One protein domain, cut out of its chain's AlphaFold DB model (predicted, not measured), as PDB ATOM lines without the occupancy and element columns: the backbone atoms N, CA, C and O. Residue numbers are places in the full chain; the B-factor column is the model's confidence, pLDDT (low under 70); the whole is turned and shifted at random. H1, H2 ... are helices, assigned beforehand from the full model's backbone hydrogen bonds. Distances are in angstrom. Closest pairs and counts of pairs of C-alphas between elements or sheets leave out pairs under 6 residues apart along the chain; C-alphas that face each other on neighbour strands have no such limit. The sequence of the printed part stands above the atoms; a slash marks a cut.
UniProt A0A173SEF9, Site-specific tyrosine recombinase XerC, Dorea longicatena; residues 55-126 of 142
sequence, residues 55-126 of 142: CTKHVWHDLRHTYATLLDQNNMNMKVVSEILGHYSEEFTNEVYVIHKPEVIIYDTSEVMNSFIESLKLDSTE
ATOM      1  N   CYS A  55     -55.316  20.958  10.635       87.06
ATOM      2  CA  CYS A  55     -55.057  19.865   9.701       87.06
ATOM      3  C   CYS A  55     -55.283  20.216   8.216       87.06
ATOM      4  O   CYS A  55     -55.154  19.332   7.368       87.06
ATOM      5  N   THR A  56     -55.698  21.449   7.897       87.19
ATOM      6  CA  THR A  56     -55.764  21.956   6.512       87.19
ATOM      7  C   THR A  56     -54.456  22.606   6.076       87.19
ATOM      8  O   THR A  56     -54.143  22.598   4.889       87.19
ATOM      9  N   LYS A  57     -53.683  23.115   7.040       87.88
ATOM     10  CA  LYS A  57     -52.383  23.754   6.814       87.88
ATOM     11  C   LYS A  57     -51.221  22.787   6.962       87.88
ATOM     12  O   LYS A  57     -50.199  22.993   6.322       87.88
ATOM     13  N   HIS A  58     -51.397  21.755   7.787       89.38
ATOM     14  CA  HIS A  58     -50.336  20.811   8.102       89.38
ATOM     15  C   HIS A  58     -50.670  19.377   7.695       89.38
ATOM     16  O   HIS A  58     -51.762  18.863   7.970       89.38
ATOM     17  N   VAL A  59     -49.701  18.709   7.070       89.88
ATOM     18  CA  VAL A  59     -49.812  17.348   6.532       89.88
ATOM     19  C   VAL A  59     -48.725  16.431   7.086       89.88
ATOM     20  O   VAL A  59     -47.758  16.869   7.690       89.88
ATOM     21  N   TRP A  60     -48.886  15.118   6.889       88.75
ATOM     22  CA  TRP A  60     -47.966  14.106   7.431       88.75
ATOM     23  C   TRP A  60     -46.497  14.358   7.062       88.75
ATOM     24  O   TRP A  60     -45.604  14.126   7.871       88.75
ATOM     25  N   HIS A  61     -46.256  14.842   5.843       89.81
ATOM     26  CA  HIS A  61     -44.911  15.099   5.342       89.81
ATOM     27  C   HIS A  61     -44.199  16.238   6.090       89.81
ATOM     28  O   HIS A  61     -42.974  16.249   6.157       89.81
ATOM     29  N   ASP A  62     -44.939  17.138   6.742       90.31
ATOM     30  CA  ASP A  62     -44.371  18.256   7.504       90.31
ATOM     31  C   ASP A  62     -43.536  17.786   8.693       90.31
ATOM     32  O   ASP A  62     -42.635  18.498   9.130       90.31
ATOM     33  N   LEU A  63     -43.764  16.565   9.190       91.75
ATOM     34  CA  LEU A  63     -42.898  15.955  10.200       91.75
ATOM     35  C   LEU A  63     -41.461  15.794   9.684       91.75
ATOM     36  O   LEU A  63     -40.509  16.004  10.431       91.75
ATOM     37  N   ARG A  64     -41.295  15.480   8.394       93.00
ATOM     38  CA  ARG A  64     -39.983  15.340   7.750       93.00
ATOM     39  C   ARG A  64     -39.303  16.695   7.561       93.00
ATOM     40  O   ARG A  64     -38.110  16.800   7.827       93.00
ATOM     41  N   HIS A  65     -40.062  17.729   7.189       93.19
ATOM     42  CA  HIS A  65     -39.572  19.116   7.159       93.19
ATOM     43  C   HIS A  65     -39.167  19.599   8.558       93.19
ATOM     44  O   HIS A  65     -38.099  20.179   8.742       93.19
ATOM     45  N   THR A  66     -39.987  19.301   9.570       93.31
ATOM     46  CA  THR A  66     -39.711  19.641  10.972       93.31
ATOM     47  C   THR A  66     -38.417  18.985  11.433       93.31
ATOM     48  O   THR A  66     -37.568  19.651  12.016       93.31
ATOM     49  N   TYR A  67     -38.227  17.699  11.130       95.44
ATOM     50  CA  TYR A  67     -37.003  16.988  11.479       95.44
ATOM     51  C   TYR A  67     -35.771  17.589  10.792       95.44
ATOM     52  O   TYR A  67     -34.813  17.918  11.481       95.44
ATOM     53  N   ALA A  68     -35.819  17.821   9.475       94.06
ATOM     54  CA  ALA A  68     -34.724  18.455   8.736       94.06
ATOM     55  C   ALA A  68     -34.359  19.836   9.310       94.06
ATOM     56  O   ALA A  68     -33.192  20.109   9.577       94.06
ATOM     57  N   THR A  69     -35.372  20.664   9.582       92.81
ATOM     58  CA  THR A  69     -35.201  22.002  10.164       92.81
ATOM     59  C   THR A  69     -34.584  21.941  11.563       92.81
ATOM     60  O   THR A  69     -33.723  22.752  11.888       92.81
ATOM     61  N   LEU A  70     -34.983  20.980  12.401       94.12
ATOM     62  CA  LEU A  70     -34.389  20.807  13.729       94.12
ATOM     63  C   LEU A  70     -32.922  20.377  13.646       94.12
ATOM     64  O   LEU A  70     -32.116  20.859  14.436       94.12
ATOM     65  N   LEU A  71     -32.560  19.489  12.718       93.69
ATOM     66  CA  LEU A  71     -31.164  19.077  12.552       93.69
ATOM     67  C   LEU A  71     -30.285  20.248  12.092       93.69
ATOM     68  O   LEU A  71     -29.220  20.464  12.668       93.69
ATOM     69  N   ASP A  72     -30.763  21.029  11.123       91.88
ATOM     70  CA  ASP A  72     -30.091  22.241  10.647       91.88
ATOM     71  C   ASP A  72     -29.912  23.281  11.770       91.88
ATOM     72  O   ASP A  72     -28.801  23.737  12.028       91.88
ATOM     73  N   GLN A  73     -30.964  23.548  12.554       89.75
ATOM     74  CA  GLN A  73     -30.900  24.452  13.714       89.75
ATOM     75  C   GLN A  73     -29.915  23.999  14.802       89.75
ATOM     76  O   GLN A  73     -29.457  24.819  15.598       89.75
ATOM     77  N   ASN A  74     -29.586  22.706  14.851       92.19
ATOM     78  CA  ASN A  74     -28.559  22.152  15.734       92.19
ATOM     79  C   ASN A  74     -27.169  22.103  15.070       92.19
ATOM     80  O   ASN A  74     -26.270  21.438  15.582       92.19
ATOM     81  N   ASN A  75     -26.972  22.826  13.962       91.56
ATOM     82  CA  ASN A  75     -25.730  22.913  13.189       91.56
ATOM     83  C   ASN A  75     -25.223  21.548  12.691       91.56
ATOM     84  O   ASN A  75     -24.013  21.327  12.578       91.56
ATOM     85  N   MET A  76     -26.131  20.608  12.406       93.00
ATOM     86  CA  MET A  76     -25.749  19.362  11.745       93.00
ATOM     87  C   MET A  76     -25.310  19.644  10.310       93.00
ATOM     88  O   MET A  76     -25.917  20.437   9.598       93.00
ATOM     89  N   ASN A  77     -24.271  18.943   9.863       94.25
ATOM     90  CA  ASN A  77     -23.806  19.046   8.487       94.25
ATOM     91  C   ASN A  77     -24.912  18.603   7.502       94.25
ATOM     92  O   ASN A  77     -25.485  17.521   7.663       94.25
ATOM     93  N   MET A  78     -25.182  19.412   6.472       94.56
ATOM     94  CA  MET A  78     -26.280  19.172   5.528       94.56
ATOM     95  C   MET A  78     -26.128  17.869   4.731       94.56
ATOM     96  O   MET A  78     -27.129  17.218   4.429       94.56
ATOM     97  N   LYS A  79     -24.896  17.414   4.487       94.62
ATOM     98  CA  LYS A  79     -24.605  16.080   3.954       94.62
ATOM     99  C   LYS A  79     -25.196  14.979   4.805       94.62
ATOM    100  O   LYS A  79     -25.914  14.119   4.306       94.62
ATOM    101  N   VAL A  80     -24.940  15.053   6.106       94.50
ATOM    102  CA  VAL A  80     -25.430  14.071   7.073       94.50
ATOM    103  C   VAL A  80     -26.954  14.127   7.148       94.50
ATOM    104  O   VAL A  80     -27.608  13.090   7.153       94.50
ATOM    105  N   VAL A  81     -27.540  15.329   7.152       94.50
ATOM    106  CA  VAL A  81     -29.002  15.501   7.140       94.50
ATOM    107  C   VAL A  81     -29.621  14.882   5.881       94.50
ATOM    108  O   VAL A  81     -30.601  14.143   5.979       94.50
ATOM    109  N   SER A  82     -29.030  15.128   4.711       95.88
ATOM    110  CA  SER A  82     -29.463  14.564   3.430       95.88
ATOM    111  C   SER A  82     -29.381  13.034   3.410       95.88
ATOM    112  O   SER A  82     -30.348  12.374   3.024       95.88
ATOM    113  N   GLU A  83     -28.282  12.460   3.907       96.12
ATOM    114  CA  GLU A  83     -28.091  11.008   4.021       96.12
ATOM    115  C   GLU A  83     -29.107  10.364   4.978       96.12
ATOM    116  O   GLU A  83     -29.725   9.360   4.627       96.12
ATOM    117  N   ILE A  84     -29.350  10.966   6.152       94.12
ATOM    118  CA  ILE A  84     -30.349  10.488   7.127       94.12
ATOM    119  C   ILE A  84     -31.754  10.487   6.520       94.12
ATOM    120  O   ILE A  84     -32.549   9.575   6.755       94.12
ATOM    121  N   LEU A  85     -32.084  11.523   5.749       94.44
ATOM    122  CA  LEU A  85     -33.374  11.612   5.080       94.44
ATOM    123  C   LEU A  85     -33.432  10.672   3.866       94.44
ATOM    124  O   LEU A  85     -34.521  10.217   3.509       94.44
ATOM    125  N   GLY A  86     -32.301  10.326   3.257       95.06
ATOM    126  CA  GLY A  86     -32.238   9.547   2.022       95.06
ATOM    127  C   GLY A  86     -32.584  10.392   0.795       95.06
ATOM    128  O   GLY A  86     -33.341   9.955  -0.072       95.06
ATOM    129  N   HIS A  87     -32.107  11.635   0.754       95.88
ATOM    130  CA  HIS A  87     -32.249  12.521  -0.398       95.88
ATOM    131  C   HIS A  87     -31.077  12.382  -1.372       95.88
ATOM    132  O   HIS A  87     -29.997  11.923  -1.016       95.88
ATOM    133  N   TYR A  88     -31.301  12.780  -2.626       92.62
ATOM    134  CA  TYR A  88     -30.292  12.654  -3.679       92.62
ATOM    135  C   TYR A  88     -29.185  13.715  -3.588       92.62
ATOM    136  O   TYR A  88     -28.109  13.502  -4.142       92.62
ATOM    137  N   SER A  89     -29.445  14.856  -2.937       93.44
ATOM    138  CA  SER A  89     -28.448  15.909  -2.738       93.44
ATOM    139  C   SER A  89     -28.719  16.763  -1.498       93.44
ATOM    140  O   SER A  89     -29.829  16.812  -0.953       93.44
ATOM    141  N   GLU A  90     -27.658  17.418  -1.034       94.75
ATOM    142  CA  GLU A  90     -27.662  18.334   0.108       94.75
ATOM    143  C   GLU A  90     -28.467  19.592  -0.208       94.75
ATOM    144  O   GLU A  90     -29.289  20.022   0.597       94.75
ATOM    145  N   GLU A  91     -28.293  20.119  -1.419       93.94
ATOM    146  CA  GLU A  91     -28.980  21.304  -1.928       93.94
ATOM    147  C   GLU A  91     -30.491  21.086  -1.933       93.94
ATOM    148  O   GLU A  91     -31.232  21.895  -1.382       93.94
ATOM    149  N   PHE A  92     -30.954  19.942  -2.448       92.69
ATOM    150  CA  PHE A  92     -32.374  19.595  -2.435       92.69
ATOM    151  C   PHE A  92     -32.947  19.549  -1.018       92.69
ATOM    152  O   PHE A  92     -34.050  20.034  -0.761       92.69
ATOM    153  N   THR A  93     -32.196  18.964  -0.086       93.62
ATOM    154  CA  THR A  93     -32.601  18.897   1.320       93.62
ATOM    155  C   THR A  93     -32.711  20.295   1.918       93.62
ATOM    156  O   THR A  93     -33.724  20.620   2.537       93.62
ATOM    157  N   ASN A  94     -31.702  21.130   1.697       91.88
ATOM    158  CA  ASN A  94     -31.646  22.476   2.244       91.88
ATOM    159  C   ASN A  94     -32.739  23.395   1.674       91.88
ATOM    160  O   ASN A  94     -33.342  24.171   2.408       91.88
ATOM    161  N   GLU A  95     -33.016  23.305   0.375       90.81
ATOM    162  CA  GLU A  95     -33.989  24.177  -0.292       90.81
ATOM    163  C   GLU A  95     -35.438  23.761  -0.029       90.81
ATOM    164  O   GLU A  95     -36.309  24.611   0.149       90.81
ATOM    165  N   VAL A  96     -35.716  22.454  -0.023       88.69
ATOM    166  CA  VAL A  96     -37.094  21.943   0.035       88.69
ATOM    167  C   VAL A  96     -37.505  21.575   1.456       88.69
ATOM    168  O   VAL A  96     -38.672  21.731   1.815       88.69
ATOM    169  N   TYR A  97     -36.581  21.064   2.278       89.12
ATOM    170  CA  TYR A  97     -36.921  20.474   3.575       89.12
ATOM    171  C   TYR A  97     -36.639  21.359   4.780       89.12
ATOM    172  O   TYR A  97     -37.324  21.205   5.795       89.12
ATOM    173  N   VAL A  98     -35.686  22.281   4.677       89.19
ATOM    174  CA  VAL A  98     -35.343  23.195   5.766       89.19
ATOM    175  C   VAL A  98     -36.198  24.455   5.672       89.19
ATOM    176  O   VAL A  98     -36.217  25.153   4.661       89.19
ATOM    177  N   ILE A  99     -36.926  24.753   6.747       87.25
ATOM    178  CA  ILE A  99     -37.680  25.999   6.872       87.25
ATOM    179  C   ILE A  99     -36.733  27.069   7.417       87.25
ATOM    180  O   ILE A  99     -36.515  27.175   8.626       87.25
ATOM    181  N   HIS A 100     -36.194  27.884   6.514       81.62
ATOM    182  CA  HIS A 100     -35.355  29.028   6.866       81.62
ATOM    183  C   HIS A 100     -36.196  30.127   7.523       81.62
ATOM    184  O   HIS A 100     -37.245  30.523   7.009       81.62
ATOM    185  N   LYS A 101     -35.745  30.651   8.669       69.25
ATOM    186  CA  LYS A 101     -36.312  31.896   9.206       69.25
ATOM    187  C   LYS A 101     -35.909  33.049   8.272       69.25
ATOM    188  O   LYS A 101     -34.790  33.029   7.769       69.25
ATOM    189  N   PRO A 102     -36.753  34.074   8.071       59.28
ATOM    190  CA  PRO A 102     -36.467  35.194   7.165       59.28
ATOM    191  C   PRO A 102     -35.304  36.120   7.590       59.28
ATOM    192  O   PRO A 102     -35.168  37.209   7.047       59.28
ATOM    193  N   GLU A 103     -34.438  35.706   8.513       55.59
ATOM    194  CA  GLU A 103     -33.277  36.476   8.961       55.59
ATOM    195  C   GLU A 103     -32.007  35.644   8.793       55.59
ATOM    196  O   GLU A 103     -31.451  35.105   9.748       55.59
ATOM    197  N   VAL A 104     -31.529  35.547   7.554       55.28
ATOM    198  CA  VAL A 104     -30.109  35.276   7.329       55.28
ATOM    199  C   VAL A 104     -29.422  36.634   7.358       55.28
ATOM    200  O   VAL A 104     -29.481  37.393   6.392       55.28
ATOM    201  N   ILE A 105     -28.810  36.971   8.493       56.19
ATOM    202  CA  ILE A 105     -27.869  38.089   8.552       56.19
ATOM    203  C   ILE A 105     -26.682  37.672   7.685       56.19
ATOM    204  O   ILE A 105     -25.885  36.819   8.072       56.19
ATOM    205  N   ILE A 106     -26.596  38.234   6.483       60.59
ATOM    206  CA  ILE A 106     -25.404  38.116   5.650       60.59
ATOM    207  C   ILE A 106     -24.335  38.960   6.343       60.59
ATOM    208  O   ILE A 106     -24.365  40.187   6.271       60.59
ATOM    209  N   TYR A 107     -23.428  38.313   7.070       60.12
ATOM    210  CA  TYR A 107     -22.239  38.988   7.570       60.12
ATOM    211  C   TYR A 107     -21.301  39.206   6.386       60.12
ATOM    212  O   TYR A 107     -20.908  38.249   5.720       60.12
ATOM    213  N   ASP A 108     -20.960  40.462   6.110       70.44
ATOM    214  CA  ASP A 108     -19.900  40.775   5.163       70.44
ATOM    215  C   ASP A 108     -18.569  40.261   5.730       70.44
ATOM    216  O   ASP A 108     -18.006  40.821   6.669       70.44
ATOM    217  N   THR A 109     -18.077  39.145   5.192       74.31
ATOM    218  CA  THR A 109     -16.799  38.553   5.605       74.31
ATOM    219  C   THR A 109     -15.606  39.188   4.894       74.31
ATOM    220  O   THR A 109     -14.472  38.743   5.101       74.31
ATOM    221  N   SER A 110     -15.824  40.195   4.036       83.06
ATOM    222  CA  SER A 110     -14.748  40.849   3.295       83.06
ATOM    223  C   SER A 110     -13.750  41.521   4.234       83.06
ATOM    224  O   SER A 110     -12.554  41.400   4.003       83.06
ATOM    225  N   GLU A 111     -14.195  42.123   5.340       81.56
ATOM    226  CA  GLU A 111     -13.303  42.766   6.315       81.56
ATOM    227  C   GLU A 111     -12.336  41.775   6.975       81.56
ATOM    228  O   GLU A 111     -11.135  42.038   7.052       81.56
ATOM    229  N   VAL A 112     -12.830  40.606   7.395       82.19
ATOM    230  CA  VAL A 112     -12.000  39.556   8.014       82.19
ATOM    231  C   VAL A 112     -10.975  39.027   7.011       82.19
ATOM    232  O   VAL A 112      -9.794  38.889   7.334       82.19
ATOM    233  N   MET A 113     -11.412  38.774   5.774       83.56
ATOM    234  CA  MET A 113     -10.535  38.292   4.708       83.56
ATOM    235  C   MET A 113      -9.501  39.352   4.299       83.56
ATOM    236  O   MET A 113      -8.333  39.028   4.095       83.56
ATOM    237  N   ASN A 114      -9.898  40.625   4.233       87.69
ATOM    238  CA  ASN A 114      -9.012  41.742   3.916       87.69
ATOM    239  C   ASN A 114      -7.964  41.949   5.011       87.69
ATOM    240  O   ASN A 114      -6.785  42.073   4.693       87.69
ATOM    241  N   SER A 115      -8.356  41.891   6.286       86.12
ATOM    242  CA  SER A 115      -7.427  41.975   7.418       86.12
ATOM    243  C   SER A 115      -6.404  40.830   7.403       86.12
ATOM    244  O   SER A 115      -5.205  41.058   7.578       86.12
ATOM    245  N   PHE A 116      -6.843  39.605   7.093       83.31
ATOM    246  CA  PHE A 116      -5.936  38.476   6.886       83.31
ATOM    247  C   PHE A 116      -4.962  38.727   5.720       83.31
ATOM    248  O   PHE A 116      -3.752  38.566   5.885       83.31
ATOM    249  N   ILE A 117      -5.448  39.187   4.563       85.75
ATOM    250  CA  ILE A 117      -4.609  39.515   3.396       85.75
ATOM    251  C   ILE A 117      -3.590  40.618   3.720       85.75
ATOM    252  O   ILE A 117      -2.433  40.532   3.307       85.75
ATOM    253  N   GLU A 118      -3.989  41.656   4.450       85.88
ATOM    254  CA  GLU A 118      -3.097  42.736   4.879       85.88
ATOM    255  C   GLU A 118      -2.020  42.237   5.845       85.88
ATOM    256  O   GLU A 118      -0.852  42.604   5.697       85.88
ATOM    257  N   SER A 119      -2.375  41.332   6.762       79.50
ATOM    258  CA  SER A 119      -1.408  40.709   7.673       79.50
ATOM    259  C   SER A 119      -0.307  39.938   6.930       79.50
ATOM    260  O   SER A 119       0.849  39.962   7.342       79.50
ATOM    261  N   LEU A 120      -0.628  39.336   5.778       78.00
ATOM    262  CA  LEU A 120       0.342  38.647   4.921       78.00
ATOM    263  C   LEU A 120       1.240  39.614   4.131       78.00
ATOM    264  O   LEU A 120       2.389  39.284   3.837       78.00
ATOM    265  N   LYS A 121       0.735  40.804   3.782       70.06
ATOM    266  CA  LYS A 121       1.491  41.839   3.050       70.06
ATOM    267  C   LYS A 121       2.509  42.565   3.933       70.06
ATOM    268  O   LYS A 121       3.542  42.999   3.433       70.06
ATOM    269  N   LEU A 122       2.253  42.689   5.234       58.31
ATOM    270  CA  LEU A 122       3.206  43.286   6.181       58.31
ATOM    271  C   LEU A 122       4.490  42.447   6.329       58.31
ATOM    272  O   LEU A 122       5.565  43.000   6.538       58.31
ATOM    273  N   ASP A 123       4.390  41.134   6.124       56.19
ATOM    274  CA  ASP A 123       5.492  40.169   6.227       56.19
ATOM    275  C   ASP A 123       6.315  40.024   4.922       56.19
ATOM    276  O   ASP A 123       7.334  39.330   4.882       56.19
ATOM    277  N   SER A 124       5.892  40.655   3.816       53.91
ATOM    278  CA  SER A 124       6.524  40.479   2.498       53.91
ATOM    279  C   SER A 124       7.670  41.449   2.208       53.91
ATOM    280  O   SER A 124       8.279  41.358   1.145       53.91
ATOM    281  N   THR A 125       7.983  42.379   3.117       55.25
ATOM    282  CA  THR A 125       9.149  43.266   2.946       55.25
ATOM    283  C   THR A 125      10.486  42.551   3.188       55.25
ATOM    284  O   THR A 125      11.512  43.054   2.741       55.25
ATOM    285  N   GLU A 126      10.479  41.338   3.764       55.94
ATOM    286  CA  GLU A 126      11.694  40.528   3.985       55.94
ATOM    287  C   GLU A 126      11.634  39.087   3.439       55.94
ATOM    288  O   GLU A 126      12.633  38.368   3.491       55.94
TER     289      GLU A 126
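AT A GLANCE: This is residues 55 to 126 of the 142 residues of the protein "Site-specific tyrosine recombinase XerC" of Dorea longicatena (UniProt A0A173SEF9). The longest helix, H4, sticks out at the end of a long link, away from a compact body where H1, H2 and H3 pack together. The printed part has 72 residues with four named helices, H1 to H4 in chain order: all helix. It is extended, with a radius of gyration of the C-alphas of 19.4 A, spanning 68 by 25 by 18 A.

HOW THE PARTS SIT: H4, residues 110 to 125, is apart from H1, residues 62 to 73, H2, residues 78 to 85, and H3, residues 90 to 97. H1, with residues 68 to 72 alone, touches H2 in a hairpin, at a shallow tilt of 29 degrees; closest C-alphas Ala 68 and Val 81, 6.6 A. H3 touches H1's residues 64 to 69 alone, at a steep 53 degrees; closest C-alphas His 65 and Tyr 97, 4.7 A. H2 touches H3; closest C-alphas Ser 82 and Glu 90, 5.3 A. Every O i to N i+4 pair is within hydrogen-bond range in H1, H2 and H3, 9 of 12 in H4.

IN THESE COORDINATES: H4, 24.0 A, ends at C-alpha 125 (9.149, 43.266, 2.946). H1, 16.1 A, begins at C-alpha 62 (-44.371, 18.256, 7.504).

THE WHOLE: The printed part has no cut. Residues 101 to 107 and 122 to 126 are under pLDDT 70.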